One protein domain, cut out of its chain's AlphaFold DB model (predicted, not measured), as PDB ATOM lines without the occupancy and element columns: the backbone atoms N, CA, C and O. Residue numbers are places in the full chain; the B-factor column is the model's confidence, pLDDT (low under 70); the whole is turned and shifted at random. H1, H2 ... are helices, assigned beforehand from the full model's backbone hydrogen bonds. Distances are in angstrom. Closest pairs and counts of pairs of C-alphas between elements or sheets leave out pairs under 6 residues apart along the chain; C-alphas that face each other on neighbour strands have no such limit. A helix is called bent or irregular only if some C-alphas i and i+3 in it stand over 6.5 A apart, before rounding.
ATOM      1  N   ASN A 211      28.147 -17.217  27.454       54.31
ATOM      2  CA  ASN A 211      28.941 -18.091  26.586       54.31
ATOM      3  C   ASN A 211      29.114 -17.471  25.185       54.31
ATOM      4  O   ASN A 211      28.164 -16.896  24.660       54.31
ATOM      5  N   MET A 212      30.305 -17.594  24.583       50.88
ATOM      6  CA  MET A 212      30.668 -16.978  23.288       50.88
ATOM      7  C   MET A 212      29.626 -17.242  22.185       50.88
ATOM      8  O   MET A 212      29.303 -16.359  21.400       50.88
ATOM      9  N   GLU A 213      29.005 -18.419  22.215       56.09
ATOM     10  CA  GLU A 213      27.921 -18.828  21.316       56.09
ATOM     11  C   GLU A 213      26.667 -17.942  21.412       56.09
ATOM     12  O   GLU A 213      26.017 -17.672  20.407       56.09
ATOM     13  N   SER A 214      26.326 -17.446  22.604       54.06
ATOM     14  CA  SER A 214      25.186 -16.538  22.790       54.06
ATOM     15  C   SER A 214      25.483 -15.110  22.322       54.06
ATOM     16  O   SER A 214      24.575 -14.417  21.860       54.06
ATOM     17  N   VAL A 215      26.748 -14.681  22.387       56.12
ATOM     18  CA  VAL A 215      27.202 -13.399  21.826       56.12
ATOM     19  C   VAL A 215      27.174 -13.469  20.301       56.12
ATOM     20  O   VAL A 215      26.629 -12.568  19.671       56.12
ATOM     21  N   ASP A 216      27.647 -14.569  19.714       61.62
ATOM     22  CA  ASP A 216      27.570 -14.800  18.269       61.62
ATOM     23  C   ASP A 216      26.123 -14.915  17.774       61.62
ATOM     24  O   ASP A 216      25.788 -14.373  16.720       61.62
ATOM     25  N   ALA A 217      25.238 -15.567  18.536       65.38
ATOM     26  CA  ALA A 217      23.814 -15.636  18.215       65.38
ATOM     27  C   ALA A 217      23.153 -14.248  18.246       65.38
ATOM     28  O   ALA A 217      22.455 -13.879  17.305       65.38
ATOM     29  N   THR A 218      23.441 -13.446  19.276       60.94
ATOM     30  CA  THR A 218      22.923 -12.071  19.389       60.94
ATOM     31  C   THR A 218      23.500 -11.169  18.291       60.94
ATOM     32  O   THR A 218      22.787 -10.353  17.714       60.94
ATOM     33  N   GLY A 219      24.782 -11.331  17.950       67.00
ATOM     34  CA  GLY A 219      25.431 -10.603  16.860       67.00
ATOM     35  C   GLY A 219      24.837 -10.942  15.492       67.00
ATOM     36  O   GLY A 219      24.622 -10.043  14.677       67.00
ATOM     37  N   LYS A 220      24.508 -12.218  15.248       74.94
ATOM     38  CA  LYS A 220      23.772 -12.645  14.047       74.94
ATOM     39  C   LYS A 220      22.368 -12.056  14.013       74.94
ATOM     40  O   LYS A 220      22.008 -11.465  13.002       74.94
ATOM     41  N   GLU A 221      21.630 -12.119  15.118       70.00
ATOM     42  CA  GLU A 221      20.287 -11.542  15.223       70.00
ATOM     43  C   GLU A 221      20.294 -10.026  14.960       70.00
ATOM     44  O   GLU A 221      19.463  -9.513  14.213       70.00
ATOM     45  N   PHE A 222      21.268  -9.303  15.514       66.12
ATOM     46  CA  PHE A 222      21.410  -7.863  15.304       66.12
ATOM     47  C   PHE A 222      21.781  -7.529  13.854       66.12
ATOM     48  O   PHE A 222      21.232  -6.600  13.258       66.12
ATOM     49  N   LYS A 223      22.675  -8.319  13.245       75.50
ATOM     50  CA  LYS A 223      23.052  -8.177  11.833       75.50
ATOM     51  C   LYS A 223      21.879  -8.474  10.894       75.50
ATOM     52  O   LYS A 223      21.722  -7.771   9.900       75.50
ATOM     53  N   GLU A 224      21.059  -9.471  11.210       76.69
ATOM     54  CA  GLU A 224      19.859  -9.820  10.443       76.69
ATOM     55  C   GLU A 224      18.769  -8.753  10.566       76.69
ATOM     56  O   GLU A 224      18.204  -8.344   9.553       76.69
ATOM     57  N   LYS A 225      18.499  -8.264  11.783       73.56
ATOM     58  CA  LYS A 225      17.404  -7.317  12.040       73.56
ATOM     59  C   LYS A 225      17.740  -5.869  11.692       73.56
ATOM     60  O   LYS A 225      16.864  -5.148  11.234       73.56
ATOM     61  N   MET A 226      18.976  -5.430  11.924       73.88
ATOM     62  CA  MET A 226      19.353  -4.009  11.842       73.88
ATOM     63  C   MET A 226      20.546  -3.733  10.923       73.88
ATOM     64  O   MET A 226      20.869  -2.573  10.673       73.88
ATOM     65  N   GLY A 227      21.208  -4.768  10.395       74.94
ATOM     66  CA  GLY A 227      22.455  -4.605   9.645       74.94
ATOM     67  C   GLY A 227      22.318  -3.714   8.411       74.94
ATOM     68  O   GLY A 227      23.151  -2.838   8.203       74.94
ATOM     69  N   LYS A 228      21.252  -3.885   7.618       78.88
ATOM     70  CA  LYS A 228      21.017  -3.060   6.418       78.88
ATOM     71  C   LYS A 228      20.740  -1.597   6.772       78.88
ATOM     72  O   LYS A 228      21.378  -0.712   6.215       78.88
ATOM     73  N   THR A 229      19.858  -1.351   7.738       80.00
ATOM     74  CA  THR A 229      19.491   0.001   8.185       80.00
ATOM     75  C   THR A 229      20.682   0.753   8.776       80.00
ATOM     76  O   THR A 229      20.876   1.929   8.478       80.00
ATOM     77  N   LEU A 230      21.532   0.081   9.560       79.56
ATOM     78  CA  LEU A 230      22.743   0.697  10.110       79.56
ATOM     79  C   LEU A 230      23.759   1.033   9.019       79.56
ATOM     80  O   LEU A 230      24.308   2.130   9.030       79.56
ATOM     81  N   VAL A 231      23.979   0.136   8.053       82.38
ATOM     82  CA  VAL A 231      24.853   0.423   6.903       82.38
ATOM     83  C   VAL A 231      24.353   1.651   6.137       82.38
ATOM     84  O   VAL A 231      25.153   2.536   5.840       82.38
ATOM     85  N   SER A 232      23.044   1.760   5.892       79.00
ATOM     86  CA  SER A 232      22.446   2.942   5.258       79.00
ATOM     87  C   SER A 232      22.617   4.210   6.100       79.00
ATOM     88  O   SER A 232      23.018   5.242   5.568       79.00
ATOM     89  N   ALA A 233      22.395   4.139   7.415       81.06
ATOM     90  CA  ALA A 233      22.572   5.273   8.322       81.06
ATOM     91  C   ALA A 233      24.022   5.786   8.327       81.06
ATOM     92  O   ALA A 233      24.257   6.992   8.253       81.06
ATOM     93  N   PHE A 234      25.001   4.878   8.359       80.81
ATOM     94  CA  PHE A 234      26.418   5.238   8.309       80.81
ATOM     95  C   PHE A 234      26.852   5.746   6.932       80.81
ATOM     96  O   PHE A 234      27.661   6.670   6.862       80.81
ATOM     97  N   ALA A 235      26.291   5.215   5.843       81.06
ATOM     98  CA  ALA A 235      26.511   5.761   4.506       81.06
ATOM     99  C   ALA A 235      25.996   7.208   4.405       81.06
ATOM    100  O   ALA A 235      26.706   8.080   3.913       81.06
ATOM    101  N   GLN A 236      24.806   7.487   4.944       80.19
ATOM    102  CA  GLN A 236      24.225   8.833   4.968       80.19
ATOM    103  C   GLN A 236      25.002   9.787   5.877       80.19
ATOM    104  O   GLN A 236      25.241  10.933   5.510       80.19
ATOM    105  N   LEU A 237      25.473   9.309   7.030       81.12
ATOM    106  CA  LEU A 237      26.360  10.085   7.893       81.12
ATOM    107  C   LEU A 237      27.645  10.485   7.158       81.12
ATOM    108  O   LEU A 237      28.081  11.629   7.263       81.12
ATOM    109  N   HIS A 238      28.235   9.553   6.407       80.56
ATOM    110  CA  HIS A 238      29.459   9.801   5.651       80.56
ATOM    111  C   HIS A 238      29.242  10.738   4.456       80.56
ATOM    112  O   HIS A 238      30.122  11.529   4.137       80.56
ATOM    113  N   LEU A 239      28.068  10.688   3.821       77.06
ATOM    114  CA  LEU A 239      27.696  11.605   2.738       77.06
ATOM    115  C   LEU A 239      27.429  13.027   3.242       77.06
ATOM    116  O   LEU A 239      27.839  13.994   2.606       77.06
ATOM    117  N   HIS A 240      26.739  13.161   4.375       78.81
ATOM    118  CA  HIS A 240      26.284  14.458   4.875       78.81
ATOM    119  C   HIS A 240      27.272  15.150   5.817       78.81
ATOM    120  O   HIS A 240      27.155  16.360   6.001       78.81
ATOM    121  N   MET A 241      28.224  14.411   6.403       78.94
ATOM    122  CA  MET A 241      29.259  14.918   7.321       78.94
ATOM    123  C   MET A 241      28.736  15.993   8.303       78.94
ATOM    124  O   MET A 241      29.285  17.096   8.373       78.94
ATOM    125  N   PRO A 242      27.643  15.716   9.039       79.69
ATOM    126  CA  PRO A 242      27.014  16.698   9.914       79.69
ATOM    127  C   PRO A 242      27.919  17.039  11.104       79.69
ATOM    128  O   PRO A 242      28.664  16.191  11.595       79.69
ATOM    129  N   GLN A 243      27.809  18.269  11.616       76.50
ATOM    130  CA  GLN A 243      28.572  18.701  12.798       76.50
ATOM    131  C   GLN A 243      28.221  17.896  14.060       76.50
ATOM    132  O   GLN A 243      29.097  17.650  14.884       76.50
ATOM    133  N   ASP A 244      26.965  17.459  14.192       85.88
ATOM    134  CA  ASP A 244      26.525  16.544  15.247       85.88
ATOM    135  C   ASP A 244      26.238  15.155  14.667       85.88
ATOM    136  O   ASP A 244      25.140  14.853  14.194       85.88
ATOM    137  N   MET A 245      27.258  14.300  14.707       82.56
ATOM    138  CA  MET A 245      27.173  12.932  14.198       82.56
ATOM    139  C   MET A 245      26.176  12.074  14.987       82.56
ATOM    140  O   MET A 245      25.478  11.245  14.404       82.56
ATOM    141  N   TYR A 246      26.096  12.263  16.307       79.12
ATOM    142  CA  TYR A 246      25.263  11.429  17.174       79.12
ATOM    143  C   TYR A 246      23.792  11.825  17.069       79.12
ATOM    144  O   TYR A 246      22.938  10.948  16.910       79.12
ATOM    145  N   GLY A 247      23.501  13.128  17.076       80.62
ATOM    146  CA  GLY A 247      22.159  13.644  16.823       80.62
ATOM    147  C   GLY A 247      21.649  13.272  15.432       80.62
ATOM    148  O   GLY A 247      20.488  12.889  15.290       80.62
ATOM    149  N   PHE A 248      22.521  13.281  14.416       83.69
ATOM    150  CA  PHE A 248      22.161  12.862  13.062       83.69
ATOM    151  C   PHE A 248      21.785  11.380  12.980       83.69
ATOM    152  O   PHE A 248      20.720  11.056  12.460       83.69
ATOM    153  N   ILE A 249      22.611  10.473  13.518       83.56
ATOM    154  CA  ILE A 249      22.295   9.034  13.518       83.56
ATOM    155  C   ILE A 249      21.014   8.770  14.316       83.56
ATOM    156  O   ILE A 249      20.159   8.016  13.857       83.56
ATOM    157  N   ALA A 250      20.847   9.400  15.483       82.00
ATOM    158  CA  ALA A 250      19.645   9.238  16.297       82.00
ATOM    159  C   ALA A 250      18.389   9.718  15.552       82.00
ATOM    160  O   ALA A 250      17.400   8.993  15.487       82.00
ATOM    161  N   GLY A 251      18.446  10.894  14.921       82.25
ATOM    162  CA  GLY A 251      17.356  11.417  14.098       82.25
ATOM    163  C   GLY A 251      17.070  10.561  12.861       82.25
ATOM    164  O   GLY A 251      15.906  10.390  12.490       82.25
ATOM    165  N   TYR A 252      18.108   9.978  12.254       82.38
ATOM    166  CA  TYR A 252      17.978   9.054  11.131       82.38
ATOM    167  C   TYR A 252      17.279   7.758  11.555       82.38
ATOM    168  O   TYR A 252      16.342   7.321  10.888       82.38
ATOM    169  N   LEU A 253      17.687   7.187  12.694       82.44
ATOM    170  CA  LEU A 253      17.129   5.954  13.253       82.44
ATOM    171  C   LEU A 253      15.703   6.129  13.804       82.44
ATOM    172  O   LEU A 253      14.899   5.205  13.736       82.44
ATOM    173  N   MET A 254      15.355   7.315  14.311       82.62
ATOM    174  CA  MET A 254      13.987   7.627  14.746       82.62
ATOM    175  C   MET A 254      13.012   7.823  13.577       82.62
ATOM    176  O   MET A 254      11.807   7.725  13.778       82.62
ATOM    177  N   ASN A 255      13.515   8.089  12.367       81.75
ATOM    178  CA  ASN A 255      12.701   8.331  11.171       81.75
ATOM    179  C   ASN A 255      13.016   7.339  10.036       81.75
ATOM    180  O   ASN A 255      12.865   7.694   8.871       81.75
ATOM    181  N   VAL A 256      13.465   6.117  10.356       78.25
ATOM    182  CA  VAL A 256      13.945   5.128   9.365       78.25
ATOM    183  C   VAL A 256      12.936   4.897   8.257       78.25
ATOM    184  O   VAL A 256      13.302   5.019   7.099       78.25
ATOM    185  N   GLU A 257      11.671   4.640   8.586       72.69
ATOM    186  CA  GLU A 257      10.647   4.353   7.573       72.69
ATOM    187  C   GLU A 257      10.450   5.525   6.604       72.69
ATOM    188  O   GLU A 257      10.374   5.326   5.394       72.69
ATOM    189  N   ARG A 258      10.444   6.761   7.118       75.75
ATOM    190  CA  ARG A 258      10.324   7.971   6.293       75.75
ATOM    191  C   ARG A 258      11.578   8.198   5.448       75.75
ATOM    192  O   ARG A 258      11.470   8.492   4.266       75.75
ATOM    193  N   ASN A 259      12.758   8.025   6.035       67.94
ATOM    194  CA  ASN A 259      14.033   8.243   5.356       67.94
ATOM    195  C   ASN A 259      14.304   7.171   4.291       67.94
ATOM    196  O   ASN A 259      14.810   7.488   3.219       67.94
ATOM    197  N   GLU A 260      13.966   5.908   4.557       70.31
ATOM    198  CA  GLU A 260      14.063   4.819   3.583       70.31
ATOM    199  C   GLU A 260      13.062   5.020   2.436       70.31
ATOM    200  O   GLU A 260      13.407   4.754   1.285       70.31
ATOM    201  N   HIS A 261      11.869   5.560   2.715       72.50
ATOM    202  CA  HIS A 261      10.911   5.942   1.678       72.50
ATOM    203  C   HIS A 261      11.424   7.101   0.810       72.50
ATOM    204  O   HIS A 261      11.456   6.965  -0.408       72.50
ATOM    205  N   GLU A 262      11.935   8.179   1.412       69.00
ATOM    206  CA  GLU A 262      12.519   9.319   0.684       69.00
ATOM    207  C   GLU A 262      13.754   8.927  -0.147       69.00
ATOM    208  O   GLU A 262      13.959   9.433  -1.251       69.00
ATOM    209  N   VAL A 263      14.605   8.031   0.368       67.81
ATOM    210  CA  VAL A 263      15.758   7.506  -0.383       67.81
ATOM    211  C   VAL A 263      15.287   6.649  -1.552       67.81
ATOM    212  O   VAL A 263      15.882   6.733  -2.624       67.81
ATOM    213  N   LYS A 264      14.224   5.859  -1.376       71.81
ATOM    214  CA  LYS A 264      13.646   5.042  -2.443       71.81
ATOM    215  C   LYS A 264      13.004   5.896  -3.535       71.81
ATOM    216  O   LYS A 264      13.332   5.693  -4.692       71.81
ATOM    217  N   GLU A 265      12.211   6.905  -3.179       69.00
ATOM    218  CA  GLU A 265      11.647   7.859  -4.148       69.00
ATOM    219  C   GLU A 265      12.746   8.580  -4.943       69.00
ATOM    220  O   GLU A 265      12.646   8.741  -6.157       69.00
ATOM    221  N   LYS A 266      13.841   8.971  -4.279       69.38
ATOM    222  CA  LYS A 266      15.007   9.552  -4.961       69.38
ATOM    223  C   LYS A 266      15.719   8.547  -5.858       69.38
ATOM    224  O   LYS A 266      16.180   8.934  -6.922       69.38
ATOM    225  N   LEU A 267      15.832   7.285  -5.445       65.81
ATOM    226  CA  LEU A 267      16.443   6.227  -6.250       65.81
ATOM    227  C   LEU A 267      15.613   5.935  -7.507       65.81
ATOM    228  O   LEU A 267      16.189   5.800  -8.583       65.81
ATOM    229  N   ASP A 268      14.289   5.897  -7.371       71.06
ATOM    230  CA  ASP A 268      13.347   5.670  -8.469       71.06
ATOM    231  C   ASP A 268      13.446   6.813  -9.503       71.06
ATOM    232  O   ASP A 268      13.549   6.554 -10.700       71.06
ATOM    233  N   LEU A 269      13.613   8.069  -9.057       65.94
ATOM    234  CA  LEU A 269      13.904   9.215  -9.938       65.94
ATOM    235  C   LEU A 269      15.211   9.076 -10.746       65.94
ATOM    236  O   LEU A 269      15.311   9.636 -11.836       65.94
ATOM    237  N   PHE A 270      16.219   8.360 -10.234       59.75
ATOM    238  CA  PHE A 270      17.470   8.095 -10.962       59.75
ATOM    239  C   PHE A 270      17.401   6.846 -11.851       59.75
ATOM    240  O   PHE A 270      18.238   6.699 -12.743       59.75
ATOM    241  N   GLN A 271      16.441   5.949 -11.618       57.50
ATOM    242  CA  GLN A 271      16.224   4.748 -12.431       57.50
ATOM    243  C   GLN A 271      15.259   4.996 -13.600       57.50
ATOM    244  O   GLN A 271      15.398   4.343 -14.630       57.50
ATOM    245  N   ASP A 272      14.370   5.987 -13.490       51.03
ATOM    246  CA  ASP A 272      13.406   6.366 -14.535       51.03
ATOM    247  C   ASP A 272      13.985   7.262 -15.651       51.03
ATOM    248  O   ASP A 272      13.249   7.745 -16.516       51.03
TER     249      ASP A 272
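This is residues 211 to 272 of the 295 residues of an uncharacterized protein of Drosophila virilis (UniProt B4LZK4). Look for a small helical hairpin, H1b and H2, from which two helical ends stick out away from each other: residues 211 to 218 and 220 to 226 at the beginning, and residues 264 to 272 at the end. H1 bends steeply between its outlying arm H1a and the hairpin, and H3 sets off from beside the hairpin about perpendicular to H2. The 62 printed residues hold three named helices, in the order H1, H2, H3, and no named strand; the class is all helix. The whole is loose, with a radius of gyration of the C-alphas of 14.6 A, and only just elongated, spanning 48 by 31 by 18 A.

Find C-alpha 212 at (30.668, -16.978, 23.288), where H1, residues 212 to 240, begins. By its hydrogen bonds it was assigned as one helix, but it is bent: C-alphas 225 and 228 are 7.9 A apart. Its arm H1a runs from residue 212 to 225, 19.9 A from first to last C-alpha, and its arm H1b from residue 228 to 240, 18.4 A. Next look at C-alpha 245, at (27.173, 12.932, 14.198); from there H2 runs to residue 254, 14.2 A. H3 takes residues 256 to 271, 21.9 A, and ends at C-alpha 271, at (16.224, 4.748, -12.431).

Begin at the bend, where H1a and H1b stand at a steep tilt of 67 degrees. H1a is apart from H2 and from H3. Go on to residues 233 to 237, with which alone H1b touches H2; the closest C-alphas are those of Ala 233 and Ile 249, 6.4 A apart. H1b and H2 form a helical hairpin, running opposite ways at a steep tilt of 43 degrees. At Tyr 252 and Asn 259 you find the closest C-alphas of H2 and H3, 7.0 A apart; these helices are close but not clearly touching, and about perpendicular at 88 degrees. H1b and H3 are also close but not clearly touching, with the C-alphas of Thr 229 and Val 256 closest at 7.6 A; at 71 degrees they are only just about perpendicular. In H1a, H1b, H2 and H3 every O i to N i+4 pair is within hydrogen-bond range.

The C-alphas of Asn 211 and Asp 272, the first and last printed, are the two farthest apart, at 50.3 A. Without the stretches that stand free, a body of 38 residues spans 27 by 24 by 16 A. The printed part has no cut, and the links H1 to H2 and H2 to H3 are tight. In the B-factor column the mean pLDDT of the printed part is 73.1; among the 20 residues under 70, look at residues 211 to 219 and 269 to 272 of this model.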